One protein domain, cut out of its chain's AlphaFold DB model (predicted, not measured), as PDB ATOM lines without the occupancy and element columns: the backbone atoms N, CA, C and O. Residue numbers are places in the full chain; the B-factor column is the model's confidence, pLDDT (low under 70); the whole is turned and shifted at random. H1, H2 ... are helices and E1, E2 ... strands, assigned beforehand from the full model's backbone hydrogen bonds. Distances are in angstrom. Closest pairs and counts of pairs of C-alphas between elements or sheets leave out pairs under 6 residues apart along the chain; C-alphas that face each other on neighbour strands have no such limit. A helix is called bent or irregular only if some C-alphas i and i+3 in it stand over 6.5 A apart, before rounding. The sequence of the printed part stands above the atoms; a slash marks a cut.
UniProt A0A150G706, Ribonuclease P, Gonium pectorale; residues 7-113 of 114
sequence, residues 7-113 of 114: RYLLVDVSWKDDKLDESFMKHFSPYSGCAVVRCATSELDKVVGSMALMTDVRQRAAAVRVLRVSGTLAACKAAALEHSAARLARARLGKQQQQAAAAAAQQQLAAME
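AT A GLANCE: This is residues 7 to 113 of the 114 residues of the protein "Ribonuclease P" of Gonium pectorale (UniProt A0A150G706). A strongly twisted sheet of three strands is sandwiched between two helices, H1 over one face and H2 over the other, three layers in all. H3 folds back beside H2, loosely and away from the sheet, and residues 90 to 96, of which 90 belongs to H2 and 95 to 96 belong to H3, stick out. The 107 printed residues hold three named helices and three named strands, in the order E1, E2, H1, E3, H2, H3, and the class is mixed, helices and strands. The sheet's order is E2, E1, E3, antiparallel throughout. The whole is compact, with a radius of gyration of the C-alphas of 14.1 A and spans of 42 by 31 by 24 A.

IN THESE COORDINATES: In the sheet, E1 is residues 7 to 15, 25.2 A long, beginning at C-alpha 7 (129.988, 85.338, 87.370). E2 is residues 34 to 40, 19.9 A. E3, residues 60 to 70, is the longest strand at 28.4 A and bends by 52 degrees at residue 67. H1 is residues 41 to 53, 19.7 A, and is irregular: C-alphas 42 and 45 are 7.8 A apart. H2, residues 73 to 90, measures 25.7 A. H3, residues 95 to 111, measures 24.3 A and ends at C-alpha 111 (147.561, 98.897, 89.846).

HOW THE PARTS SIT: E1 is the inner strand, with E2 and E3 at the edges. E1 and E3 are antiparallel at 151 degrees, with N 10 and O 68 at 2.8 A, within hydrogen-bond range. E1 and E2 form a hairpin, antiparallel at 145 degrees, with N 9 and O 37 at 2.8 A. Residues 56 to 57 pair antiparallel with residues 60 to 61 of E3. E2, H1 and E3 make a split strand-helix-strand unit, two strands running the same way with E1 between them; its crossover is right-handed. H1 is on the sheet; its closest C-alphas to E3 are those of Met 51 and Val 64, 6.0 A. H2 is on the opposite face at a height over the sheet of 8.4 A, over E1 and E3, along the strands at 26 degrees to E1 on the local plane. The closest C-alphas of H2 and E1 are those of Cys 76 and Leu 10, 6.0 A. H3 is not on the sheet. H2 and H3 are close but not clearly touching, opposite ways at a shallow tilt of 15 degrees; their closest C-alphas, Leu 88 and Gln 98, are 6.5 A apart. H1 is apart from H2 and H3. Every O i to N i+4 pair is within hydrogen-bond range in H2 and H3, and 7 of 9 in H1.

THE WHOLE: The two C-alphas farthest apart, those of Ser 42 and Gly 94, are 43.3 A apart. The printed part has no cut. The link from E1 to E2, residues 16 to 33, is long. The mean pLDDT of the printed part is 71.0, and it is under 70 at residues 16 to 33, residue 58 and residues 91 to 113.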
ATOM      1  N   ARG A   7     130.649  84.067  87.657       83.19
ATOM      2  CA  ARG A   7     129.988  85.338  87.370       83.19
ATOM      3  C   ARG A   7     130.574  86.411  88.286       83.19
ATOM      4  O   ARG A   7     130.956  86.130  89.420       83.19
ATOM      5  N   TYR A   8     130.641  87.630  87.784       84.25
ATOM      6  CA  TYR A   8     131.048  88.819  88.516       84.25
ATOM      7  C   TYR A   8     129.833  89.732  88.644       84.25
ATOM      8  O   TYR A   8     129.151  90.002  87.652       84.25
ATOM      9  N   LEU A   9     129.549  90.184  89.857       83.00
ATOM     10  CA  LEU A   9     128.524  91.170  90.144       83.00
ATOM     11  C   LEU A   9     129.222  92.489  90.434       83.00
ATOM     12  O   LEU A   9     130.114  92.550  91.277       83.00
ATOM     13  N   LEU A  10     128.806  93.527  89.724       84.00
ATOM     14  CA  LEU A  10     129.121  94.899  90.067       84.00
ATOM     15  C   LEU A  10     128.030  95.411  91.002       84.00
ATOM     16  O   LEU A  10     126.844  95.368  90.663       84.00
ATOM     17  N   VAL A  11     128.450  95.891  92.162       82.81
ATOM     18  CA  VAL A  11     127.583  96.322  93.250       82.81
ATOM     19  C   VAL A  11     127.964  97.744  93.643       82.81
ATOM     20  O   VAL A  11     129.143  98.052  93.744       82.81
ATOM     21  N   ASP A  12     126.977  98.605  93.840       82.56
ATOM     22  CA  ASP A  12     127.126  99.953  94.386       82.56
ATOM     23  C   ASP A  12     126.644  99.940  95.834       82.56
ATOM     24  O   ASP A  12     125.554  99.443  96.125       82.56
ATOM     25  N   VAL A  13     127.461 100.445  96.745       78.69
ATOM     26  CA  VAL A  13     127.143 100.523  98.165       78.69
ATOM     27  C   VAL A  13     127.006 101.994  98.532       78.69
ATOM     28  O   VAL A  13     127.917 102.794  98.323       78.69
ATOM     29  N   SER A  14     125.847 102.353  99.076       77.38
ATOM     30  CA  SER A  14     125.561 103.702  99.560       77.38
ATOM     31  C   SER A  14     125.419 103.681 101.077       77.38
ATOM     32  O   SER A  14     124.536 103.000 101.605       77.38
ATOM     33  N   TRP A  15     126.272 104.436 101.765       76.81
ATOM     34  CA  TRP A  15     126.224 104.630 103.213       76.81
ATOM     35  C   TRP A  15     125.419 105.875 103.556       76.81
ATOM     36  O   TRP A  15     125.501 106.881 102.855       76.81
ATOM     37  N   LYS A  16     124.680 105.828 104.666       69.25
ATOM     38  CA  LYS A  16     123.920 106.984 105.158       69.25
ATOM     39  C   LYS A  16     124.808 108.097 105.732       69.25
ATOM     40  O   LYS A  16     124.404 109.252 105.727       69.25
ATOM     41  N   ASP A  17     126.005 107.746 106.201       62.03
ATOM     42  CA  ASP A  17     126.924 108.664 106.886       62.03
ATOM     43  C   ASP A  17     128.002 109.279 105.969       62.03
ATOM     44  O   ASP A  17     128.939 109.889 106.481       62.03
ATOM     45  N   ASP A  18     127.940 109.054 104.645       59.38
ATOM     46  CA  ASP A  18     128.952 109.450 103.633       59.38
ATOM     47  C   ASP A  18     130.414 109.031 103.947       59.38
ATOM     48  O   ASP A  18     131.356 109.377 103.234       59.38
ATOM     49  N   LYS A  19     130.629 108.234 105.001       57.88
ATOM     50  CA  LYS A  19     131.935 107.728 105.436       57.88
ATOM     51  C   LYS A  19     132.162 106.318 104.907       57.88
ATOM     52  O   LYS A  19     131.521 105.363 105.347       57.88
ATOM     53  N   LEU A  20     133.118 106.210 103.993       57.12
ATOM     54  CA  LEU A  20     133.529 104.976 103.330       57.12
ATOM     55  C   LEU A  20     134.533 104.214 104.207       57.12
ATOM     56  O   LEU A  20     135.435 104.816 104.784       57.12
ATOM     57  N   ASP A  21     134.368 102.897 104.327       55.16
ATOM     58  CA  ASP A  21     135.272 102.021 105.082       55.16
ATOM     59  C   ASP A  21     136.122 101.215 104.085       55.16
ATOM     60  O   ASP A  21     135.589 100.450 103.282       55.16
ATOM     61  N   GLU A  22     137.442 101.409 104.101       53.44
ATOM     62  CA  GLU A  22     138.383 100.810 103.134       53.44
ATOM     63  C   GLU A  22     138.568  99.291 103.322       53.44
ATOM     64  O   GLU A  22     139.189  98.621 102.500       53.44
ATOM     65  N   SER A  23     138.008  98.718 104.390       50.91
ATOM     66  CA  SER A  23     138.291  97.343 104.817       50.91
ATOM     67  C   SER A  23     137.504  96.250 104.076       50.91
ATOM     68  O   SER A  23     137.694  95.063 104.362       50.91
ATOM     69  N   PHE A  24     136.533  96.604 103.231       45.81
ATOM     70  CA  PHE A  24     135.517  95.658 102.761       45.81
ATOM     71  C   PHE A  24     135.751  95.265 101.297       45.81
ATOM     72  O   PHE A  24     135.432  96.032 100.412       45.81
ATOM     73  N   MET A  25     136.218  94.034 101.044       45.78
ATOM     74  CA  MET A  25     136.428  93.380  99.728       45.78
ATOM     75  C   MET A  25     137.735  93.663  98.971       45.78
ATOM     76  O   MET A  25     138.250  94.769  98.904       45.78
ATOM     77  N   LYS A  26     138.214  92.618  98.276       47.00
ATOM     78  CA  LYS A  26     139.446  92.602  97.460       47.00
ATOM     79  C   LYS A  26     139.493  93.628  96.315       47.00
ATOM     80  O   LYS A  26     140.553  93.800  95.727       47.00
ATOM     81  N   HIS A  27     138.367  94.233  95.939       53.00
ATOM     82  CA  HIS A  27     138.243  95.174  94.817       53.00
ATOM     83  C   HIS A  27     137.194  96.259  95.122       53.00
ATOM     84  O   HIS A  27     136.356  96.596  94.286       53.00
ATOM     85  N   PHE A  28     137.189  96.761  96.353       56.38
ATOM     86  CA  PHE A  28     136.364  97.906  96.707       56.38
ATOM     87  C   PHE A  28     137.111  99.191  96.383       56.38
ATOM     88  O   PHE A  28     138.206  99.425  96.887       56.38
ATOM     89  N   SER A  29     136.536 100.002  95.498       58.69
ATOM     90  CA  SER A  29     137.030 101.354  95.260       58.69
ATOM     91  C   SER A  29     136.284 102.280  96.222       58.69
ATOM     92  O   SER A  29     135.096 102.543  95.999       58.69
ATOM     93  N   PRO A  30     136.943 102.783  97.285       53.53
ATOM     94  CA  PRO A  30     136.274 103.590  98.299       53.53
ATOM     95  C   PRO A  30     135.677 104.853  97.677       53.53
ATOM     96  O   PRO A  30     134.538 105.188  97.951       53.53
ATOM     97  N   TYR A  31     136.354 105.483  96.718       56.59
ATOM     98  CA  TYR A  31     135.884 106.724  96.091       56.59
ATOM     99  C   TYR A  31     134.592 106.588  95.268       56.59
ATOM    100  O   TYR A  31     133.825 107.542  95.121       56.59
ATOM    101  N   SER A  32     134.344 105.408  94.701       61.56
ATOM    102  CA  SER A  32     133.180 105.160  93.848       61.56
ATOM    103  C   SER A  32     132.050 104.434  94.580       61.56
ATOM    104  O   SER A  32     130.942 104.381  94.054       61.56
ATOM    105  N   GLY A  33     132.282 103.915  95.793       69.31
ATOM    106  CA  GLY A  33     131.321 103.062  96.506       69.31
ATOM    107  C   GLY A  33     131.046 101.733  95.792       69.31
ATOM    108  O   GLY A  33     130.160 100.985  96.195       69.31
ATOM    109  N   CYS A  34     131.796 101.421  94.731       73.38
ATOM    110  CA  CYS A  34     131.573 100.246  93.902       73.38
ATOM    111  C   CYS A  34     132.426  99.065  94.391       73.38
ATOM    112  O   CYS A  34     133.631  99.193  94.619       73.38
ATOM    113  N   ALA A  35     131.801  97.895  94.489       76.81
ATOM    114  CA  ALA A  35     132.413  96.622  94.834       76.81
ATOM    115  C   ALA A  35     132.184  95.594  93.718       76.81
ATOM    116  O   ALA A  35     131.118  95.544  93.098       76.81
ATOM    117  N   VAL A  36     133.176  94.734  93.482       78.81
ATOM    118  CA  VAL A  36     133.040  93.590  92.572       78.81
ATOM    119  C   VAL A  36     133.018  92.296  93.377       78.81
ATOM    120  O   VAL A  36     133.988  91.959  94.056       78.81
ATOM    121  N   VAL A  37     131.927  91.541  93.257       80.25
ATOM    122  CA  VAL A  37     131.734  90.255  93.936       80.25
ATOM    123  C   VAL A  37     131.816  89.127  92.915       80.25
ATOM    124  O   VAL A  37     131.100  89.123  91.915       80.25
ATOM    125  N   ARG A  38     132.677  88.137  93.154       82.62
ATOM    126  CA  ARG A  38     132.756  86.926  92.327       82.62
ATOM    127  C   ARG A  38     131.888  85.832  92.935       82.62
ATOM    128  O   ARG A  38     132.054  85.509  94.104       82.62
ATOM    129  N   CYS A  39     131.026  85.233  92.120       82.31
ATOM    130  CA  CYS A  39     130.103  84.176  92.532       82.31
ATOM    131  C   CYS A  39     130.122  83.009  91.542       82.31
ATOM    132  O   CYS A  39     130.410  83.182  90.350       82.31
ATOM    133  N   ALA A  40     129.778  81.814  92.017       83.50
ATOM    134  CA  ALA A  40     129.466  80.695  91.137       83.50
ATOM    135  C   ALA A  40     128.134  80.953  90.413       83.50
ATOM    136  O   ALA A  40     127.218  81.553  90.972       83.50
ATOM    137  N   THR A  41     127.998  80.477  89.169       83.06
ATOM    138  CA  THR A  41     126.741  80.645  88.406       83.06
ATOM    139  C   THR A  41     125.541  79.992  89.106       83.06
ATOM    140  O   THR A  41     124.436  80.506  89.004       83.06
ATOM    141  N   SER A  42     125.755  78.899  89.843       86.44
ATOM    142  CA  SER A  42     124.715  78.180  90.594       86.44
ATOM    143  C   SER A  42     124.174  78.936  91.807       86.44
ATOM    144  O   SER A  42     123.096  78.621  92.294       86.44
ATOM    145  N   GLU A  43     124.924  79.906  92.323       86.88
ATOM    146  CA  GLU A  43     124.588  80.623  93.559       86.88
ATOM    147  C   GLU A  43     124.197  82.076  93.295       86.88
ATOM    148  O   GLU A  43     123.963  82.832  94.234       86.88
ATOM    149  N   LEU A  44     124.102  82.468  92.021       85.50
ATOM    150  CA  LEU A  44     123.840  83.845  91.624       85.50
ATOM    151  C   LEU A  44     122.564  84.392  92.274       85.50
ATOM    152  O   LEU A  44     122.614  85.454  92.884       85.50
ATOM    153  N   ASP A  45     121.458  83.652  92.198       87.94
ATOM    154  CA  ASP A  45     120.164  84.105  92.720       87.94
ATOM    155  C   ASP A  45     120.193  84.283  94.241       87.94
ATOM    156  O   ASP A  45     119.647  85.249  94.773       87.94
ATOM    157  N   LYS A  46     120.911  83.396  94.945       89.06
ATOM    158  CA  LYS A  46     121.106  83.497  96.395       89.06
ATOM    159  C   LYS A  46     121.912  84.739  96.746       89.06
ATOM    160  O   LYS A  46     121.541  85.463  97.661       89.06
ATOM    161  N   VAL A  47     122.992  85.008  96.013       86.81
ATOM    162  CA  VAL A  47     123.830  86.181  96.279       86.81
ATOM    163  C   VAL A  47     123.076  87.470  95.969       86.81
ATOM    164  O   VAL A  47     123.103  88.382  96.786       86.81
ATOM    165  N   VAL A  48     122.364  87.551  94.842       87.88
ATOM    166  CA  VAL A  48     121.556  88.732  94.496       87.88
ATOM    167  C   VAL A  48     120.474  88.982  95.549       87.88
ATOM    168  O   VAL A  48     120.323  90.119  95.996       87.88
ATOM    169  N   GLY A  49     119.778  87.931  95.997       87.38
ATOM    170  CA  GLY A  49     118.793  88.021  97.075       87.38
ATOM    171  C   GLY A  49     119.405  88.509  98.390       87.38
ATOM    172  O   GLY A  49     118.906  89.463  98.980       87.38
ATOM    173  N   SER A  50     120.529  87.926  98.815       86.06
ATOM    174  CA  SER A  50     121.235  88.353 100.029       86.06
ATOM    175  C   SER A  50     121.706  89.804  99.952       86.06
ATOM    176  O   SER A  50     121.584  90.527 100.933       86.06
ATOM    177  N   MET A  51     122.198  90.259  98.793       83.19
ATOM    178  CA  MET A  51     122.601  91.658  98.605       83.19
ATOM    179  C   MET A  51     121.415  92.618  98.734       83.19
ATOM    180  O   MET A  51     121.561  93.668  99.347       83.19
ATOM    181  N   ALA A  52     120.238  92.262  98.209       83.94
ATOM    182  CA  ALA A  52     119.041  93.099  98.325       83.94
ATOM    183  C   ALA A  52     118.521  93.213  99.770       83.94
ATOM    184  O   ALA A  52     117.888  94.207 100.121       83.94
ATOM    185  N   LEU A  53     118.788  92.201 100.599       85.00
ATOM    186  CA  LEU A  53     118.379  92.148 102.004       85.00
ATOM    187  C   LEU A  53     119.414  92.752 102.963       85.00
ATOM    188  O   LEU A  53     119.131  92.897 104.151       85.00
ATOM    189  N   MET A  54     120.611  93.102 102.484       81.19
ATOM    190  CA  MET A  54     121.622  93.757 103.310       81.19
ATOM    191  C   MET A  54     121.255  95.225 103.542       81.19
ATOM    192  O   MET A  54     121.399  96.061 102.651       81.19
ATOM    193  N   THR A  55     120.797  95.520 104.759       80.12
ATOM    194  CA  THR A  55     120.478  96.877 105.236       80.12
ATOM    195  C   THR A  55     121.571  97.477 106.114       80.12
ATOM    196  O   THR A  55     121.673  98.698 106.224       80.12
ATOM    197  N   ASP A  56     122.395  96.624 106.729       78.69
ATOM    198  CA  ASP A  56     123.414  97.019 107.692       78.69
ATOM    199  C   ASP A  56     124.740  96.320 107.409       78.69
ATOM    200  O   ASP A  56     124.828  95.096 107.288       78.69
ATOM    201  N   VAL A  57     125.807  97.112 107.348       74.25
ATOM    202  CA  VAL A  57     127.181  96.629 107.206       74.25
ATOM    203  C   VAL A  57     127.979  97.163 108.385       74.25
ATOM    204  O   VAL A  57     128.135  98.370 108.538       74.25
ATOM    205  N   ARG A  58     128.477  96.262 109.246       68.75
ATOM    206  CA  ARG A  58     129.252  96.606 110.459       68.75
ATOM    207  C   ARG A  58     128.557  97.645 111.360       68.75
ATOM    208  O   ARG A  58     129.182  98.609 111.787       68.75
ATOM    209  N   GLN A  59     127.268  97.440 111.640       71.25
ATOM    210  CA  GLN A  59     126.438  98.346 112.454       71.25
ATOM    211  C   GLN A  59     126.256  99.758 111.867       71.25
ATOM    212  O   GLN A  59     125.912 100.691 112.590       71.25
ATOM    213  N   ARG A  60     126.467  99.923 110.555       72.31
ATOM    214  CA  ARG A  60     126.107 101.139 109.821       72.31
ATOM    215  C   ARG A  60     125.058 100.820 108.770       72.31
ATOM    216  O   ARG A  60     125.222  99.858 108.017       72.31
ATOM    217  N   ALA A  61     124.045 101.677 108.681       75.19
ATOM    218  CA  ALA A  61     123.010 101.576 107.664       75.19
ATOM    219  C   ALA A  61     123.631 101.807 106.277       75.19
ATOM    220  O   ALA A  61     124.099 102.908 105.957       75.19
ATOM    221  N   ALA A  62     123.644 100.755 105.465       76.38
ATOM    222  CA  ALA A  62     124.185 100.767 104.118       76.38
ATOM    223  C   ALA A  62     123.230 100.017 103.195       76.38
ATOM    224  O   ALA A  62     122.854  98.880 103.465       76.38
ATOM    225  N   ALA A  63     122.855 100.656 102.092       79.31
ATOM    226  CA  ALA A  63     122.071 100.010 101.053       79.31
ATOM    227  C   ALA A  63     123.003  99.509  99.951       79.31
ATOM    228  O   ALA A  63     123.877 100.237  99.472       79.31
ATOM    229  N   VAL A  64     122.794  98.260  99.550       82.31
ATOM    230  CA  VAL A  64     123.592  97.574  98.540       82.31
ATOM    231  C   VAL A  64     122.742  97.404  97.282       82.31
ATOM    232  O   VAL A  64     121.686  96.776  97.304       82.31
ATOM    233  N   ARG A  65     123.191  97.969  96.160       83.69
ATOM    234  CA  ARG A  65     122.500  97.902  94.870       83.69
ATOM    235  C   ARG A  65     123.329  97.124  93.862       83.69
ATOM    236  O   ARG A  65     124.460  97.483  93.562       83.69
ATOM    237  N   VAL A  66     122.743  96.101  93.252       84.69
ATOM    238  CA  VAL A  66     123.379  95.392  92.134       84.69
ATOM    239  C   VAL A  66     123.197  96.204  90.850       84.69
ATOM    240  O   VAL A  66     122.071  96.509  90.464       84.69
ATOM    241  N   LEU A  67     124.298  96.560  90.185       84.19
ATOM    242  CA  LEU A  67     124.289  97.318  88.929       84.19
ATOM    243  C   LEU A  67     124.280  96.403  87.706       84.19
ATOM    244  O   LEU A  67     123.496  96.594  86.779       84.19
ATOM    245  N   ARG A  68     125.188  95.423  87.679       83.38
ATOM    246  CA  ARG A  68     125.379  94.546  86.517       83.38
ATOM    247  C   ARG A  68     125.916  93.191  86.936       83.38
ATOM    248  O   ARG A  68     126.823  93.104  87.757       83.38
ATOM    249  N   VAL A  69     125.423  92.142  86.288       85.81
ATOM    250  CA  VAL A  69     125.988  90.792  86.370       85.81
ATOM    251  C   VAL A  69     126.690  90.480  85.051       85.81
ATOM    252  O   VAL A  69     126.107  90.644  83.981       85.81
ATOM    253  N   SER A  70     127.936  90.015  85.106       84.62
ATOM    254  CA  SER A  70     128.730  89.666  83.925       84.62
ATOM    255  C   SER A  70     129.498  88.355  84.103       84.62
ATOM    256  O   SER A  70     129.641  87.844  85.209       84.62
ATOM    257  N   GLY A  71     129.979  87.770  83.004       80.94
ATOM    258  CA  GLY A  71     130.870  86.601  83.021       80.94
ATOM    259  C   GLY A  71     132.360  86.957  83.063       80.94
ATOM    260  O   GLY A  71     133.187  86.103  83.372       80.94
ATOM    261  N   THR A  72     132.719  88.209  82.765       82.31
ATOM    262  CA  THR A  72     134.112  88.671  82.682       82.31
ATOM    263  C   THR A  72     134.333  89.931  83.512       82.31
ATOM    264  O   THR A  72     133.455  90.792  83.605       82.31
ATOM    265  N   LEU A  73     135.536  90.058  84.083       75.12
ATOM    266  CA  LEU A  73     135.925  91.233  84.866       75.12
ATOM    267  C   LEU A  73     135.997  92.497  83.995       75.12
ATOM    268  O   LEU A  73     135.577  93.562  84.434       75.12
ATOM    269  N   ALA A  74     136.451  92.376  82.743       79.06
ATOM    270  CA  ALA A  74     136.547  93.497  81.803       79.06
ATOM    271  C   ALA A  74     135.188  94.177  81.551       79.06
ATOM    272  O   ALA A  74     135.083  95.400  81.594       79.06
ATOM    273  N   ALA A  75     134.120  93.392  81.376       80.25
ATOM    274  CA  ALA A  75     132.775  93.933  81.196       80.25
ATOM    275  C   ALA A  75     132.212  94.573  82.480       80.25
ATOM    276  O   ALA A  75     131.452  95.537  82.400       80.25
ATOM    277  N   CYS A  76     132.602  94.085  83.665       79.31
ATOM    278  CA  CYS A  76     132.287  94.757  84.931       79.31
ATOM    279  C   CYS A  76     133.036  96.090  85.072       79.31
ATOM    280  O   CYS A  76     132.421  97.069  85.487       79.31
ATOM    281  N   LYS A  77     134.319  96.155  84.684       79.56
ATOM    282  CA  LYS A  77     135.115  97.397  84.690       79.56
ATOM    283  C   LYS A  77     134.491  98.462  83.776       79.56
ATOM    284  O   LYS A  77     134.291  99.590  84.212       79.56
ATOM    285  N   ALA A  78     134.103  98.095  82.551       82.62
ATOM    286  CA  ALA A  78     133.426  99.011  81.624       82.62
ATOM    287  C   ALA A  78     132.103  99.552  82.201       82.62
ATOM    288  O   ALA A  78     131.866 100.756  82.200       82.62
ATOM    289  N   ALA A  79     131.288  98.673  82.790       81.88
ATOM    290  CA  ALA A  79     130.039  99.064  83.443       81.88
ATOM    291  C   ALA A  79     130.248  99.997  84.646       81.88
ATOM    292  O   ALA A  79     129.451 100.904  84.878       81.88
ATOM    293  N   ALA A  80     131.316  99.779  85.419       78.31
ATOM    294  CA  ALA A  80     131.660 100.627  86.555       78.31
ATOM    295  C   ALA A  80     132.056 102.039  86.104       78.31
ATOM    296  O   ALA A  80     131.667 103.021  86.741       78.31
ATOM    297  N   LEU A  81     132.774 102.154  84.982       79.88
ATOM    298  CA  LEU A  81     133.123 103.439  84.377       79.88
ATOM    299  C   LEU A  81     131.883 104.179  83.864       79.88
ATOM    300  O   LEU A  81     131.717 105.356  84.173       79.88
ATOM    301  N   GLU A  82     130.983 103.492  83.154       82.62
ATOM    302  CA  GLU A  82     129.708 104.063  82.688       82.62
ATOM    303  C   GLU A  82     128.854 104.568  83.860       82.62
ATOM    304  O   GLU A  82     128.345 105.690  83.828       82.62
ATOM    305  N   HIS A  83     128.741 103.773  84.929       81.62
ATOM    306  CA  HIS A  83     128.002 104.162  86.128       81.62
ATOM    307  C   HIS A  83     128.635 105.370  86.828       81.62
ATOM    308  O   HIS A  83     127.932 106.305  87.213       81.62
ATOM    309  N   SER A  84     129.965 105.391  86.941       72.50
ATOM    310  CA  SER A  84     130.702 106.516  87.525       72.50
ATOM    311  C   SER A  84     130.512 107.789  86.700       72.50
ATOM    312  O   SER A  84     130.206 108.840  87.260       72.50
ATOM    313  N   ALA A  85     130.593 107.697  85.370       77.75
ATOM    314  CA  ALA A  85     130.336 108.814  84.465       77.75
ATOM    315  C   ALA A  85     128.893 109.338  84.594       77.75
ATOM    316  O   ALA A  85     128.682 110.547  84.700       77.75
ATOM    317  N   ALA A  86     127.902 108.445  84.671       80.94
ATOM    318  CA  ALA A  86     126.503 108.818  84.875       80.94
ATOM    319  C   ALA A  86     126.268 109.481  86.244       80.94
ATOM    320  O   ALA A  86     125.516 110.455  86.344       80.94
ATOM    321  N   ARG A  87     126.927 108.991  87.304       75.19
ATOM    322  CA  ARG A  87     126.846 109.570  88.652       75.19
ATOM    323  C   ARG A  87     127.462 110.967  88.696       75.19
ATOM    324  O   ARG A  87     126.854 111.885  89.239       75.19
ATOM    325  N   LEU A  88     128.612 111.151  88.049       71.00
ATOM    326  CA  LEU A  88     129.280 112.445  87.911       71.00
ATOM    327  C   LEU A  88     128.454 113.452  87.097       71.00
ATOM    328  O   LEU A  88     128.368 114.617  87.484       71.00
ATOM    329  N   ALA A  89     127.805 113.011  86.013       74.50
ATOM    330  CA  ALA A  89     126.913 113.853  85.216       74.50
ATOM    331  C   ALA A  89     125.694 114.332  86.024       74.50
ATOM    332  O   ALA A  89     125.302 115.495  85.930       74.50
ATOM    333  N   ARG A  90     125.123 113.455  86.862       71.56
ATOM    334  CA  ARG A  90     123.992 113.787  87.748       71.56
ATOM    335  C   ARG A  90     124.376 114.740  88.880       71.56
ATOM    336  O   ARG A  90     123.568 115.584  89.249       71.56
ATOM    337  N   ALA A  91     125.596 114.634  89.405       68.44
ATOM    338  CA  ALA A  91     126.047 115.414  90.555       68.44
ATOM    339  C   ALA A  91     126.375 116.890  90.247       68.44
ATOM    340  O   ALA A  91     126.638 117.646  91.175       68.44
ATOM    341  N   ARG A  92     126.390 117.319  88.972       61.00
ATOM    342  CA  ARG A  92     126.822 118.674  88.548       61.00
ATOM    343  C   ARG A  92     128.196 119.104  89.113       61.00
ATOM    344  O   ARG A  92     128.490 120.296  89.164       61.00
ATOM    345  N   LEU A  93     129.047 118.161  89.524       57.03
ATOM    346  CA  LEU A  93     130.394 118.454  90.022       57.03
ATOM    347  C   LEU A  93     131.274 118.891  88.844       57.03
ATOM    348  O   LEU A  93     131.266 118.253  87.788       57.03
ATOM    349  N   GLY A  94     131.992 120.004  89.013       54.75
ATOM    350  CA  GLY A  94     132.786 120.638  87.960       54.75
ATOM    351  C   GLY A  94     133.751 119.668  87.265       54.75
ATOM    352  O   GLY A  94     134.296 118.755  87.889       54.75
ATOM    353  N   LYS A  95     133.990 119.894  85.965       54.53
ATOM    354  CA  LYS A  95     134.800 119.035  85.073       54.53
ATOM    355  C   LYS A  95     136.166 118.613  85.660       54.53
ATOM    356  O   LYS A  95     136.650 117.535  85.332       54.53
ATOM    357  N   GLN A  96     136.755 119.409  86.560       53.09
ATOM    358  CA  GLN A  96     138.025 119.112  87.244       53.09
ATOM    359  C   GLN A  96     137.963 117.914  88.210       53.09
ATOM    360  O   GLN A  96     138.875 117.090  88.200       53.09
ATOM    361  N   GLN A  97     136.901 117.755  89.010       54.94
ATOM    362  CA  GLN A  97     136.778 116.605  89.925       54.94
ATOM    363  C   GLN A  97     136.451 115.312  89.175       54.94
ATOM    364  O   GLN A  97     136.890 114.237  89.575       54.94
ATOM    365  N   GLN A  98     135.742 115.420  88.048       52.00
ATOM    366  CA  GLN A  98     135.447 114.290  87.164       52.00
ATOM    367  C   GLN A  98     136.725 113.728  86.524       52.00
ATOM    368  O   GLN A  98     136.903 112.514  86.475       52.00
ATOM    369  N   GLN A  99     137.635 114.603  86.085       55.09
ATOM    370  CA  GLN A  99     138.923 114.211  85.505       55.09
ATOM    371  C   GLN A  99     139.904 113.693  86.562       55.09
ATOM    372  O   GLN A  99     140.576 112.696  86.310       55.09
ATOM    373  N   ALA A 100     139.943 114.292  87.758       56.22
ATOM    374  CA  ALA A 100     140.772 113.802  88.861       56.22
ATOM    375  C   ALA A 100     140.314 112.421  89.366       56.22
ATOM    376  O   ALA A 100     141.141 111.532  89.557       56.22
ATOM    377  N   ALA A 101     138.999 112.203  89.506       57.38
ATOM    378  CA  ALA A 101     138.445 110.910  89.902       57.38
ATOM    379  C   ALA A 101     138.606 109.844  88.804       57.38
ATOM    380  O   ALA A 101     138.913 108.695  89.114       57.38
ATOM    381  N   ALA A 102     138.448 110.209  87.525       56.72
ATOM    382  CA  ALA A 102     138.673 109.292  86.407       56.72
ATOM    383  C   ALA A 102     140.155 108.911  86.256       56.72
ATOM    384  O   ALA A 102     140.455 107.738  86.050       56.72
ATOM    385  N   ALA A 103     141.080 109.865  86.417       57.69
ATOM    386  CA  ALA A 103     142.518 109.599  86.404       57.69
ATOM    387  C   ALA A 103     142.940 108.717  87.590       57.69
ATOM    388  O   ALA A 103     143.670 107.747  87.397       57.69
ATOM    389  N   ALA A 104     142.415 108.979  88.793       58.44
ATOM    390  CA  ALA A 104     142.667 108.148  89.971       58.44
ATOM    391  C   ALA A 104     142.093 106.726  89.814       58.44
ATOM    392  O   ALA A 104     142.766 105.747  90.133       58.44
ATOM    393  N   ALA A 105     140.884 106.592  89.257       56.91
ATOM    394  CA  ALA A 105     140.277 105.291  88.983       56.91
ATOM    395  C   ALA A 105     141.053 104.501  87.914       56.91
ATOM    396  O   ALA A 105     141.239 103.295  88.062       56.91
ATOM    397  N   GLN A 106     141.547 105.164  86.861       58.59
ATOM    398  CA  GLN A 106     142.385 104.531  85.835       58.59
ATOM    399  C   GLN A 106     143.741 104.081  86.394       58.59
ATOM    400  O   GLN A 106     144.170 102.965  86.109       58.59
ATOM    401  N   GLN A 107     144.381 104.893  87.240       57.31
ATOM    402  CA  GLN A 107     145.637 104.529  87.907       57.31
ATOM    403  C   GLN A 107     145.466 103.330  88.850       57.31
ATOM    404  O   GLN A 107     146.317 102.444  88.885       57.31
ATOM    405  N   GLN A 108     144.343 103.246  89.565       56.38
ATOM    406  CA  GLN A 108     144.048 102.114  90.450       56.38
ATOM    407  C   GLN A 108     143.665 100.843  89.681       56.38
ATOM    408  O   GLN A 108     144.049  99.748  90.082       56.38
ATOM    409  N   LEU A 109     142.969 100.969  88.545       54.28
ATOM    410  CA  LEU A 109     142.688  99.838  87.655       54.28
ATOM    411  C   LEU A 109     143.960  99.265  87.020       54.28
ATOM    412  O   LEU A 109     144.009  98.054  86.822       54.28
ATOM    413  N   ALA A 110     144.959 100.109  86.740       52.94
ATOM    414  CA  ALA A 110     146.287  99.690  86.292       52.94
ATOM    415  C   ALA A 110     147.101  99.042  87.427       52.94
ATOM    416  O   ALA A 110     147.795  98.056  87.201       52.94
ATOM    417  N   ALA A 111     146.962  99.527  88.665       49.16
ATOM    418  CA  ALA A 111     147.561  98.897  89.846       49.16
ATOM    419  C   ALA A 111     146.897  97.556  90.230       49.16
ATOM    420  O   ALA A 111     147.509  96.739  90.911       49.16
ATOM    421  N   MET A 112     145.659  97.314  89.782       44.78
ATOM    422  CA  MET A 112     144.919  96.052  89.940       44.78
ATOM    423  C   MET A 112     145.286  94.968  88.904       44.78
ATOM    424  O   MET A 112     144.674  93.899  88.931       44.78
ATOM    425  N   GLU A 113     146.226  95.216  87.982       37.56
ATOM    426  CA  GLU A 113     146.685  94.236  86.974       37.56
ATOM    427  C   GLU A 113     147.940  93.437  87.391       37.56
ATOM    428  O   GLU A 113     148.706  93.006  86.530       37.56
TER     429      GLU A 113